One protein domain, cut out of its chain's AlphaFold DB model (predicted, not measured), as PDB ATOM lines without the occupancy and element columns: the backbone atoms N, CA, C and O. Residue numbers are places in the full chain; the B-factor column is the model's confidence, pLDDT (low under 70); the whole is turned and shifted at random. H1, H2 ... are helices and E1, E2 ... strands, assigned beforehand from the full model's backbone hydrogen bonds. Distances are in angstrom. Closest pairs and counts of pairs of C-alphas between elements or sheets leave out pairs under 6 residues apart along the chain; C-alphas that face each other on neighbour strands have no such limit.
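What this domain is: This is residues 63 to 133 of the 142 residues of an uncharacterized protein of Acyrthosiphon pisum (UniProt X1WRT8). A strongly twisted sheet of three strands has one helix, H1, packed over one face, and its other face is bare of named helices. The long hairpin of E2 and E3 makes most of the sheet, the shorter E1 lies beside E3, and the long link from E1 folds back so that residues 79 to 80 pair antiparallel with residues 66 to 67 of E1. The printed part has 71 residues, with elements in the order E1, H1, E2, E3; the sheet order is E1, E3, E2, mixed, and the class is mixed, helices and strands. It is compact, with a radius of gyration of the C-alphas of 11.7 A, and elongated, spanning 33 by 21 by 16 A.

Where its parts are: E1, residues 63 to 67, begins at C-alpha 63 (0.957, 35.627, -18.470) and is 13.3 A long. H1, residues 89 to 103, is 20.7 A long. E2, residues 108 to 119, is 25.6 A long and bends by 72 degrees at residue 111. E3, residues 124 to 132, is 25.5 A long and ends at C-alpha 132 (16.455, 50.933, -7.578).

How they stand to each other: E1 is parallel to the inner strand E3 at 49 degrees, with N 64 and O 124 2.9 A apart, within hydrogen-bond range. E3 and E2 form an antiparallel hairpin at 157 degrees; N 127 and O 115 are 2.9 A apart, within hydrogen-bond range. H1 is on the sheet, in two layers, helix on one face; its closest C-alphas to E2 are Ala 96 and Leu 111, 6.9 A apart. In H1 every O i to N i+4 pair is within hydrogen-bond range.

The domain as a whole: The C-alphas farthest apart, Gly 121 and Thr 133, are 35.8 A apart. The printed part has no cut. The link E1 to H1 is long, 21 residues. Residues 73 and 132 to 133 are under pLDDT 70.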
ATOM      1  N   ILE A  63       0.236  35.126 -19.638       96.31
ATOM      2  CA  ILE A  63       0.957  35.627 -18.470       96.31
ATOM      3  C   ILE A  63       0.013  36.428 -17.582       96.31
ATOM      4  O   ILE A  63      -0.751  37.262 -18.067       96.31
ATOM      5  N   LEU A  64       0.097  36.187 -16.278       96.69
ATOM      6  CA  LEU A  64      -0.514  36.995 -15.232       96.69
ATOM      7  C   LEU A  64       0.601  37.598 -14.375       96.69
ATOM      8  O   LEU A  64       1.378  36.852 -13.781       96.69
ATOM      9  N   ILE A  65       0.687  38.926 -14.305       96.06
ATOM     10  CA  ILE A  65       1.654  39.612 -13.442       96.06
ATOM     11  C   ILE A  65       1.020  39.875 -12.082       96.06
ATOM     12  O   ILE A  65      -0.064  40.456 -12.016       96.06
ATOM     13  N   VAL A  66       1.706  39.481 -11.009       94.88
ATOM     14  CA  VAL A  66       1.267  39.684  -9.625       94.88
ATOM     15  C   VAL A  66       2.364  40.316  -8.772       94.88
ATOM     16  O   VAL A  66       3.552  40.060  -8.968       94.88
ATOM     17  N   ASP A  67       1.940  41.114  -7.796       90.31
ATOM     18  CA  ASP A  67       2.764  41.628  -6.705       90.31
ATOM     19  C   ASP A  67       1.929  41.616  -5.420       90.31
ATOM     20  O   ASP A  67       0.768  42.031  -5.414       90.31
ATOM     21  N   HIS A  68       2.498  41.111  -4.328       85.94
ATOM     22  CA  HIS A  68       1.783  41.010  -3.054       85.94
ATOM     23  C   HIS A  68       1.682  42.346  -2.304       85.94
ATOM     24  O   HIS A  68       0.957  42.429  -1.314       85.94
ATOM     25  N   GLY A  69       2.360  43.386  -2.786       77.56
ATOM     26  CA  GLY A  69       2.514  44.660  -2.112       77.56
ATOM     27  C   GLY A  69       3.620  44.595  -1.061       77.56
ATOM     28  O   GLY A  69       3.732  43.648  -0.281       77.56
ATOM     29  N   HIS A  70       4.436  45.646  -1.002       71.38
ATOM     30  CA  HIS A  70       5.482  45.790   0.005       71.38
ATOM     31  C   HIS A  70       5.237  47.043   0.848       71.38
ATOM     32  O   HIS A  70       5.372  48.163   0.364       71.38
ATOM     33  N   ASN A  71       4.938  46.860   2.139       71.12
ATOM     34  CA  ASN A  71       4.755  47.972   3.089       71.12
ATOM     35  C   ASN A  71       6.031  48.799   3.310       71.12
ATOM     36  O   ASN A  71       5.961  49.931   3.773       71.12
ATOM     37  N   ILE A  72       7.203  48.217   3.037       71.44
ATOM     38  CA  ILE A  72       8.504  48.853   3.288       71.44
ATOM     39  C   ILE A  72       8.849  49.854   2.180       71.44
ATOM     40  O   ILE A  72       9.458  50.886   2.445       71.44
ATOM     41  N   SER A  73       8.475  49.549   0.940       67.06
ATOM     42  CA  SER A  73       8.874  50.311  -0.244       67.06
ATOM     43  C   SER A  73       7.703  50.990  -0.956       67.06
ATOM     44  O   SER A  73       7.954  51.760  -1.879       67.06
ATOM     45  N   GLY A  74       6.462  50.745  -0.525       76.25
ATOM     46  CA  GLY A  74       5.236  51.287  -1.106       76.25
ATOM     47  C   GLY A  74       4.084  51.380  -0.098       76.25
ATOM     48  O   GLY A  74       4.285  51.421   1.114       76.25
ATOM     49  N   ASN A  75       2.852  51.424  -0.601       84.19
ATOM     50  CA  ASN A  75       1.624  51.580   0.187       84.19
ATOM     51  C   ASN A  75       1.012  50.245   0.660       84.19
ATOM     52  O   ASN A  75      -0.089  50.247   1.212       84.19
ATOM     53  N   GLY A  76       1.681  49.118   0.396       81.75
ATOM     54  CA  GLY A  76       1.214  47.787   0.787       81.75
ATOM     55  C   GLY A  76       0.087  47.199  -0.053       81.75
ATOM     56  O   GLY A  76      -0.349  46.083   0.224       81.75
ATOM     57  N   LYS A  77      -0.418  47.917  -1.062       88.50
ATOM     58  CA  LYS A  77      -1.492  47.401  -1.911       88.50
ATOM     59  C   LYS A  77      -0.949  46.313  -2.835       88.50
ATOM     60  O   LYS A  77       0.077  46.545  -3.476       88.50
ATOM     61  N   PRO A  78      -1.642  45.171  -2.955       92.31
ATOM     62  CA  PRO A  78      -1.299  44.172  -3.951       92.31
ATOM     63  C   PRO A  78      -1.631  44.678  -5.359       92.31
ATOM     64  O   PRO A  78      -2.483  45.553  -5.546       92.31
ATOM     65  N   TYR A  79      -0.988  44.081  -6.355       93.31
ATOM     66  CA  TYR A  79      -1.246  44.314  -7.770       93.31
ATOM     67  C   TYR A  79      -1.469  42.985  -8.494       93.31
ATOM     68  O   TYR A  79      -0.779  41.999  -8.240       93.31
ATOM     69  N   ALA A  80      -2.415  42.978  -9.429       95.62
ATOM     70  CA  ALA A  80      -2.591  41.900 -10.389       95.62
ATOM     71  C   ALA A  80      -2.985  42.494 -11.745       95.62
ATOM     72  O   ALA A  80      -3.895  43.323 -11.826       95.62
ATOM     73  N   SER A  81      -2.315  42.069 -12.813       96.00
ATOM     74  CA  SER A  81      -2.714  42.424 -14.173       96.00
ATOM     75  C   SER A  81      -3.930  41.604 -14.619       96.00
ATOM     76  O   SER A  81      -4.323  40.623 -13.990       96.00
ATOM     77  N   LYS A  82      -4.502  41.946 -15.777       96.50
ATOM     78  CA  LYS A  82      -5.272  40.961 -16.553       96.50
ATOM     79  C   LYS A  82      -4.341  39.860 -17.083       96.50
ATOM     80  O   LYS A  82      -3.128  40.069 -17.158       96.50
ATOM     81  N   ILE A  83      -4.906  38.728 -17.504       96.94
ATOM     82  CA  ILE A  83      -4.159  37.740 -18.294       96.94
ATOM     83  C   ILE A  83      -3.807  38.374 -19.645       96.94
ATOM     84  O   ILE A  83      -4.657  38.980 -20.301       96.94
ATOM     85  N   LEU A  84      -2.544  38.253 -20.033       95.94
ATOM     86  CA  LEU A  84      -2.000  38.761 -21.285       95.94
ATOM     87  C   LEU A  84      -1.652  37.585 -22.189       95.94
ATOM     88  O   LEU A  84      -0.894  36.708 -21.783       95.94
ATOM     89  N   GLU A  85      -2.173  37.581 -23.410       96.94
ATOM     90  CA  GLU A  85      -1.891  36.538 -24.395       96.94
ATOM     91  C   GLU A  85      -0.648  36.902 -25.204       96.94
ATOM     92  O   GLU A  85      -0.676  37.777 -26.063       96.94
ATOM     93  N   SER A  86       0.459  36.221 -24.919       94.31
ATOM     94  CA  SER A  86       1.766  36.449 -25.543       94.31
ATOM     95  C   SER A  86       2.203  37.927 -25.612       94.31
ATOM     96  O   SER A  86       2.511  38.415 -26.707       94.31
ATOM     97  N   PRO A  87       2.231  38.654 -24.475       93.94
ATOM     98  CA  PRO A  87       2.484  40.091 -24.463       93.94
ATOM     99  C   PRO A  87       3.852  40.444 -25.033       93.94
ATOM    100  O   PRO A  87       4.839  39.732 -24.859       93.94
ATOM    101  N   THR A  88       3.933  41.608 -25.653       90.94
ATOM    102  CA  THR A  88       5.187  42.240 -26.048       90.94
ATOM    103  C   THR A  88       5.952  42.755 -24.831       90.94
ATOM    104  O   THR A  88       5.370  43.102 -23.801       90.94
ATOM    105  N   TRP A  89       7.273  42.898 -24.952       85.44
ATOM    106  CA  TRP A  89       8.065  43.567 -23.915       85.44
ATOM    107  C   TRP A  89       7.577  44.993 -23.622       85.44
ATOM    108  O   TRP A  89       7.656  45.433 -22.477       85.44
ATOM    109  N   LEU A  90       7.033  45.704 -24.620       85.31
ATOM    110  CA  LEU A  90       6.434  47.026 -24.410       85.31
ATOM    111  C   LEU A  90       5.203  46.951 -23.495       85.31
ATOM    112  O   LEU A  90       5.048  47.783 -22.605       85.31
ATOM    113  N   GLU A  91       4.338  45.958 -23.694       89.50
ATOM    114  CA  GLU A  91       3.182  45.734 -22.822       89.50
ATOM    115  C   GLU A  91       3.611  45.374 -21.402       89.50
ATOM    116  O   GLU A  91       3.039  45.906 -20.454       89.50
ATOM    117  N   ILE A  92       4.670  44.574 -21.233       90.25
ATOM    118  CA  ILE A  92       5.226  44.314 -19.899       90.25
ATOM    119  C   ILE A  92       5.748  45.596 -19.245       90.25
ATOM    120  O   ILE A  92       5.496  45.818 -18.065       90.25
ATOM    121  N   CYS A  93       6.430  46.471 -19.989       86.19
ATOM    122  CA  CYS A  93       6.899  47.748 -19.442       86.19
ATOM    123  C   CYS A  93       5.725  48.620 -18.972       86.19
ATOM    124  O   CYS A  93       5.782  49.198 -17.889       86.19
ATOM    125  N   LYS A  94       4.628  48.671 -19.738       86.88
ATOM    126  CA  LYS A  94       3.407  49.386 -19.328       86.88
ATOM    127  C   LYS A  94       2.818  48.809 -18.039       86.88
ATOM    128  O   LYS A  94       2.518  49.563 -17.122       86.88
ATOM    129  N   ILE A  95       2.741  47.483 -17.935       91.12
ATOM    130  CA  ILE A  95       2.289  46.794 -16.718       91.12
ATOM    131  C   ILE A  95       3.205  47.085 -15.526       91.12
ATOM    132  O   ILE A  95       2.720  47.300 -14.420       91.12
ATOM    133  N   ALA A  96       4.518  47.150 -15.739       88.44
ATOM    134  CA  ALA A  96       5.469  47.514 -14.696       88.44
ATOM    135  C   ALA A  96       5.231  48.944 -14.173       88.44
ATOM    136  O   ALA A  96       5.289  49.177 -12.965       88.44
ATOM    137  N   ASN A  97       4.897  49.891 -15.056       85.44
ATOM    138  CA  ASN A  97       4.503  51.243 -14.654       85.44
ATOM    139  C   ASN A  97       3.184  51.249 -13.865       85.44
ATOM    140  O   ASN A  97       3.082  51.898 -12.824       85.44
ATOM    141  N   ASP A  98       2.183  50.499 -14.327       88.94
ATOM    142  CA  ASP A  98       0.898  50.369 -13.634       88.94
ATOM    143  C   ASP A  98       1.071  49.759 -12.233       88.94
ATOM    144  O   ASP A  98       0.452  50.222 -11.270       88.94
ATOM    145  N   LEU A  99       1.960  48.771 -12.096       88.31
ATOM    146  CA  LEU A  99       2.344  48.169 -10.820       88.31
ATOM    147  C   LEU A  99       2.968  49.210  -9.886       88.31
ATOM    148  O   LEU A  99       2.511  49.342  -8.748       88.31
ATOM    149  N   ILE A 100       3.963  49.985 -10.342       85.38
ATOM    150  CA  ILE A 100       4.595  51.043  -9.530       85.38
ATOM    151  C   ILE A 100       3.539  52.035  -9.033       85.38
ATOM    152  O   ILE A 100       3.496  52.351  -7.844       85.38
ATOM    153  N   ASN A 101       2.657  52.491  -9.926       86.06
ATOM    154  CA  ASN A 101       1.624  53.466  -9.586       86.06
ATOM    155  C   ASN A 101       0.595  52.906  -8.595       86.06
ATOM    156  O   ASN A 101       0.164  53.616  -7.687       86.06
ATOM    157  N   THR A 102       0.224  51.632  -8.731       88.25
ATOM    158  CA  THR A 102      -0.760  50.987  -7.849       88.25
ATOM    159  C   THR A 102      -0.187  50.727  -6.455       88.25
ATOM    160  O   THR A 102      -0.807  51.065  -5.441       88.25
ATOM    161  N   THR A 103       1.016  50.156  -6.407       85.06
ATOM    162  CA  THR A 103       1.703  49.761  -5.167       85.06
ATOM    163  C   THR A 103       2.383  50.942  -4.468       85.06
ATOM    164  O   THR A 103       2.794  50.823  -3.319       85.06
ATOM    165  N   GLY A 104       2.521  52.095  -5.131       83.00
ATOM    166  CA  GLY A 104       3.238  53.261  -4.605       83.00
ATOM    167  C   GLY A 104       4.746  53.040  -4.454       83.00
ATOM    168  O   GLY A 104       5.397  53.757  -3.695       83.00
ATOM    169  N   THR A 105       5.306  52.039  -5.142       78.94
ATOM    170  CA  THR A 105       6.679  51.568  -4.923       78.94
ATOM    171  C   THR A 105       7.703  52.317  -5.782       78.94
ATOM    172  O   THR A 105       8.389  51.739  -6.621       78.94
ATOM    173  N   TYR A 106       7.825  53.633  -5.582       77.81
ATOM    174  CA  TYR A 106       8.646  54.519  -6.431       77.81
ATOM    175  C   TYR A 106      10.166  54.382  -6.242       77.81
ATOM    176  O   TYR A 106      10.946  55.006  -6.972       77.81
ATOM    177  N   PHE A 107      10.603  53.590  -5.258       72.12
ATOM    178  CA  PHE A 107      12.017  53.263  -5.080       72.12
ATOM    179  C   PHE A 107      12.553  52.430  -6.252       72.12
ATOM    180  O   PHE A 107      13.699  52.618  -6.665       72.12
ATOM    181  N   PHE A 108      11.718  51.564  -6.837       73.81
ATOM    182  CA  PHE A 108      12.089  50.797  -8.017       73.81
ATOM    183  C   PHE A 108      11.674  51.534  -9.291       73.81
ATOM    184  O   PHE A 108      10.515  51.894  -9.467       73.81
ATOM    185  N   LYS A 109      12.637  51.774 -10.184       70.69
ATOM    186  CA  LYS A 109      12.442  52.588 -11.400       70.69
ATOM    187  C   LYS A 109      12.719  51.833 -12.692       70.69
ATOM    188  O   LYS A 109      12.461  52.361 -13.770       70.69
ATOM    189  N   TYR A 110      13.284  50.634 -12.577       73.75
ATOM    190  CA  TYR A 110      13.808  49.888 -13.711       73.75
ATOM    191  C   TYR A 110      13.275  48.464 -13.697       73.75
ATOM    192  O   TYR A 110      13.505  47.737 -12.732       73.75
ATOM    193  N   LEU A 111      12.617  48.054 -14.779       79.06
ATOM    194  CA  LEU A 111      12.332  46.645 -15.033       79.06
ATOM    195  C   LEU A 111      13.625  45.958 -15.482       79.06
ATOM    196  O   LEU A 111      14.261  46.411 -16.436       79.06
ATOM    197  N   HIS A 112      14.011  44.878 -14.804       75.94
ATOM    198  CA  HIS A 112      15.192  44.096 -15.171       75.94
ATOM    199  C   HIS A 112      14.907  42.613 -15.397       75.94
ATOM    200  O   HIS A 112      15.678  41.976 -16.112       75.94
ATOM    201  N   ASP A 113      13.828  42.069 -14.828       81.31
ATOM    202  CA  ASP A 113      13.502  40.651 -14.981       81.31
ATOM    203  C   ASP A 113      11.994  40.365 -14.894       81.31
ATOM    204  O   ASP A 113      11.214  41.174 -14.386       81.31
ATOM    205  N   ILE A 114      11.593  39.194 -15.388       86.69
ATOM    206  CA  ILE A 114      10.262  38.608 -15.217       86.69
ATOM    207  C   ILE A 114      10.468  37.204 -14.660       86.69
ATOM    208  O   ILE A 114      10.900  36.295 -15.372       86.69
ATOM    209  N   CYS A 115      10.118  37.006 -13.395       87.94
ATOM    210  CA  CYS A 115      10.305  35.726 -12.733       87.94
ATOM    211  C   CYS A 115       8.987  34.949 -12.741       87.94
ATOM    212  O   CYS A 115       7.977  35.427 -12.224       87.94
ATOM    213  N   VAL A 116       8.987  33.739 -13.304       91.19
ATOM    214  CA  VAL A 116       7.839  32.824 -13.202       91.19
ATOM    215  C   VAL A 116       7.802  32.268 -11.782       91.19
ATOM    216  O   VAL A 116       8.724  31.569 -11.370       91.19
ATOM    217  N   VAL A 117       6.739  32.573 -11.044       91.94
ATOM    218  CA  VAL A 117       6.538  32.087  -9.669       91.94
ATOM    219  C   VAL A 117       5.670  30.835  -9.630       91.94
ATOM    220  O   VAL A 117       5.816  30.009  -8.733       91.94
ATOM    221  N   GLN A 118       4.787  30.667 -10.618       93.81
ATOM    222  CA  GLN A 118       3.950  29.481 -10.760       93.81
ATOM    223  C   GLN A 118       3.594  29.249 -12.231       93.81
ATOM    224  O   GLN A 118       3.293  30.191 -12.960       93.81
ATOM    225  N   ASP A 119       3.591  27.988 -12.661       94.94
ATOM    226  CA  ASP A 119       3.137  27.576 -13.992       94.94
ATOM    227  C   ASP A 119       1.923  26.652 -13.843       94.94
ATOM    228  O   ASP A 119       2.005  25.602 -13.204       94.94
ATOM    229  N   LEU A 120       0.783  27.070 -14.394       93.88
ATOM    230  CA  LEU A 120      -0.474  26.315 -14.390       93.88
ATOM    231  C   LEU A 120      -0.694  25.553 -15.712       93.88
ATOM    232  O   LEU A 120      -1.788  25.060 -15.979       93.88
ATOM    233  N   GLY A 121       0.323  25.479 -16.572       92.19
ATOM    234  CA  GLY A 121       0.288  24.849 -17.888       92.19
ATOM    235  C   GLY A 121      -0.260  25.774 -18.973       92.19
ATOM    236  O   GLY A 121       0.392  25.986 -19.993       92.19
ATOM    237  N   ASN A 122      -1.443  26.359 -18.759       94.00
ATOM    238  CA  ASN A 122      -2.059  27.297 -19.706       94.00
ATOM    239  C   ASN A 122      -1.773  28.773 -19.386       94.00
ATOM    240  O   ASN A 122      -1.945  29.615 -20.268       94.00
ATOM    241  N   ILE A 123      -1.375  29.083 -18.149       95.75
ATOM    242  CA  ILE A 123      -1.072  30.430 -17.654       95.75
ATOM    243  C   ILE A 123       0.177  30.358 -16.777       95.75
ATOM    244  O   ILE A 123       0.269  29.520 -15.880       95.75
ATOM    245  N   LYS A 124       1.108  31.284 -16.999       96.56
ATOM    246  CA  LYS A 124       2.249  31.527 -16.117       96.56
ATOM    247  C   LYS A 124       1.950  32.719 -15.223       96.56
ATOM    248  O   LYS A 124       1.631  33.801 -15.716       96.56
ATOM    249  N   ILE A 125       2.055  32.516 -13.920       94.81
ATOM    250  CA  ILE A 125       2.007  33.588 -12.933       94.81
ATOM    251  C   ILE A 125       3.436  34.069 -12.734       94.81
ATOM    252  O   ILE A 125       4.328  33.277 -12.416       94.81
ATOM    253  N   CYS A 126       3.653  35.362 -12.932       93.81
ATOM    254  CA  CYS A 126       4.968  35.972 -12.847       93.81
ATOM    255  C   CYS A 126       4.963  37.165 -11.893       93.81
ATOM    256  O   CYS A 126       3.961  37.865 -11.766       93.81
ATOM    257  N   CYS A 127       6.113  37.441 -11.288       91.56
ATOM    258  CA  CYS A 127       6.411  38.728 -10.669       91.56
ATOM    259  C   CYS A 127       7.460  39.479 -11.502       91.56
ATOM    260  O   CYS A 127       8.156  38.890 -12.336       91.56
ATOM    261  N   LEU A 128       7.553  40.794 -11.302       88.25
ATOM    262  CA  LEU A 128       8.540  41.626 -11.985       88.25
ATOM    263  C   LEU A 128       9.746  41.872 -11.079       88.25
ATOM    264  O   LEU A 128       9.606  42.346  -9.953       88.25
ATOM    265  N   GLY A 129      10.939  41.601 -11.602       83.12
ATOM    266  CA  GLY A 129      12.189  42.052 -11.008       83.12
ATOM    267  C   GLY A 129      12.358  43.544 -11.270       83.12
ATOM    268  O   GLY A 129      12.607  43.958 -12.408       83.12
ATOM    269  N   MET A 130      12.238  44.355 -10.217       80.44
ATOM    270  CA  MET A 130      12.330  45.816 -10.287       80.44
ATOM    271  C   MET A 130      13.554  46.326  -9.504       80.44
ATOM    272  O   MET A 130      13.817  45.889  -8.388       80.44
ATOM    273  N   GLY A 131      14.350  47.215 -10.107       70.38
ATOM    274  CA  GLY A 131      15.616  47.723  -9.552       70.38
ATOM    275  C   GLY A 131      15.560  49.199  -9.140       70.38
ATOM    276  O   GLY A 131      14.860  49.998  -9.767       70.38
ATOM    277  N   GLY A 132      16.306  49.560  -8.086       67.19
ATOM    278  CA  GLY A 132      16.455  50.933  -7.578       67.19
ATOM    279  C   GLY A 132      17.693  51.673  -8.109       67.19
ATOM    280  O   GLY A 132      18.533  51.100  -8.807       67.19
ATOM    281  N   THR A 133      17.816  52.962  -7.773       55.53
ATOM    282  CA  THR A 133      18.854  53.879  -8.300       55.53
ATOM    283  C   THR A 133      20.262  53.677  -7.747       55.53
ATOM    284  O   THR A 133      21.199  54.229  -8.315       55.53
TER     285      THR A 133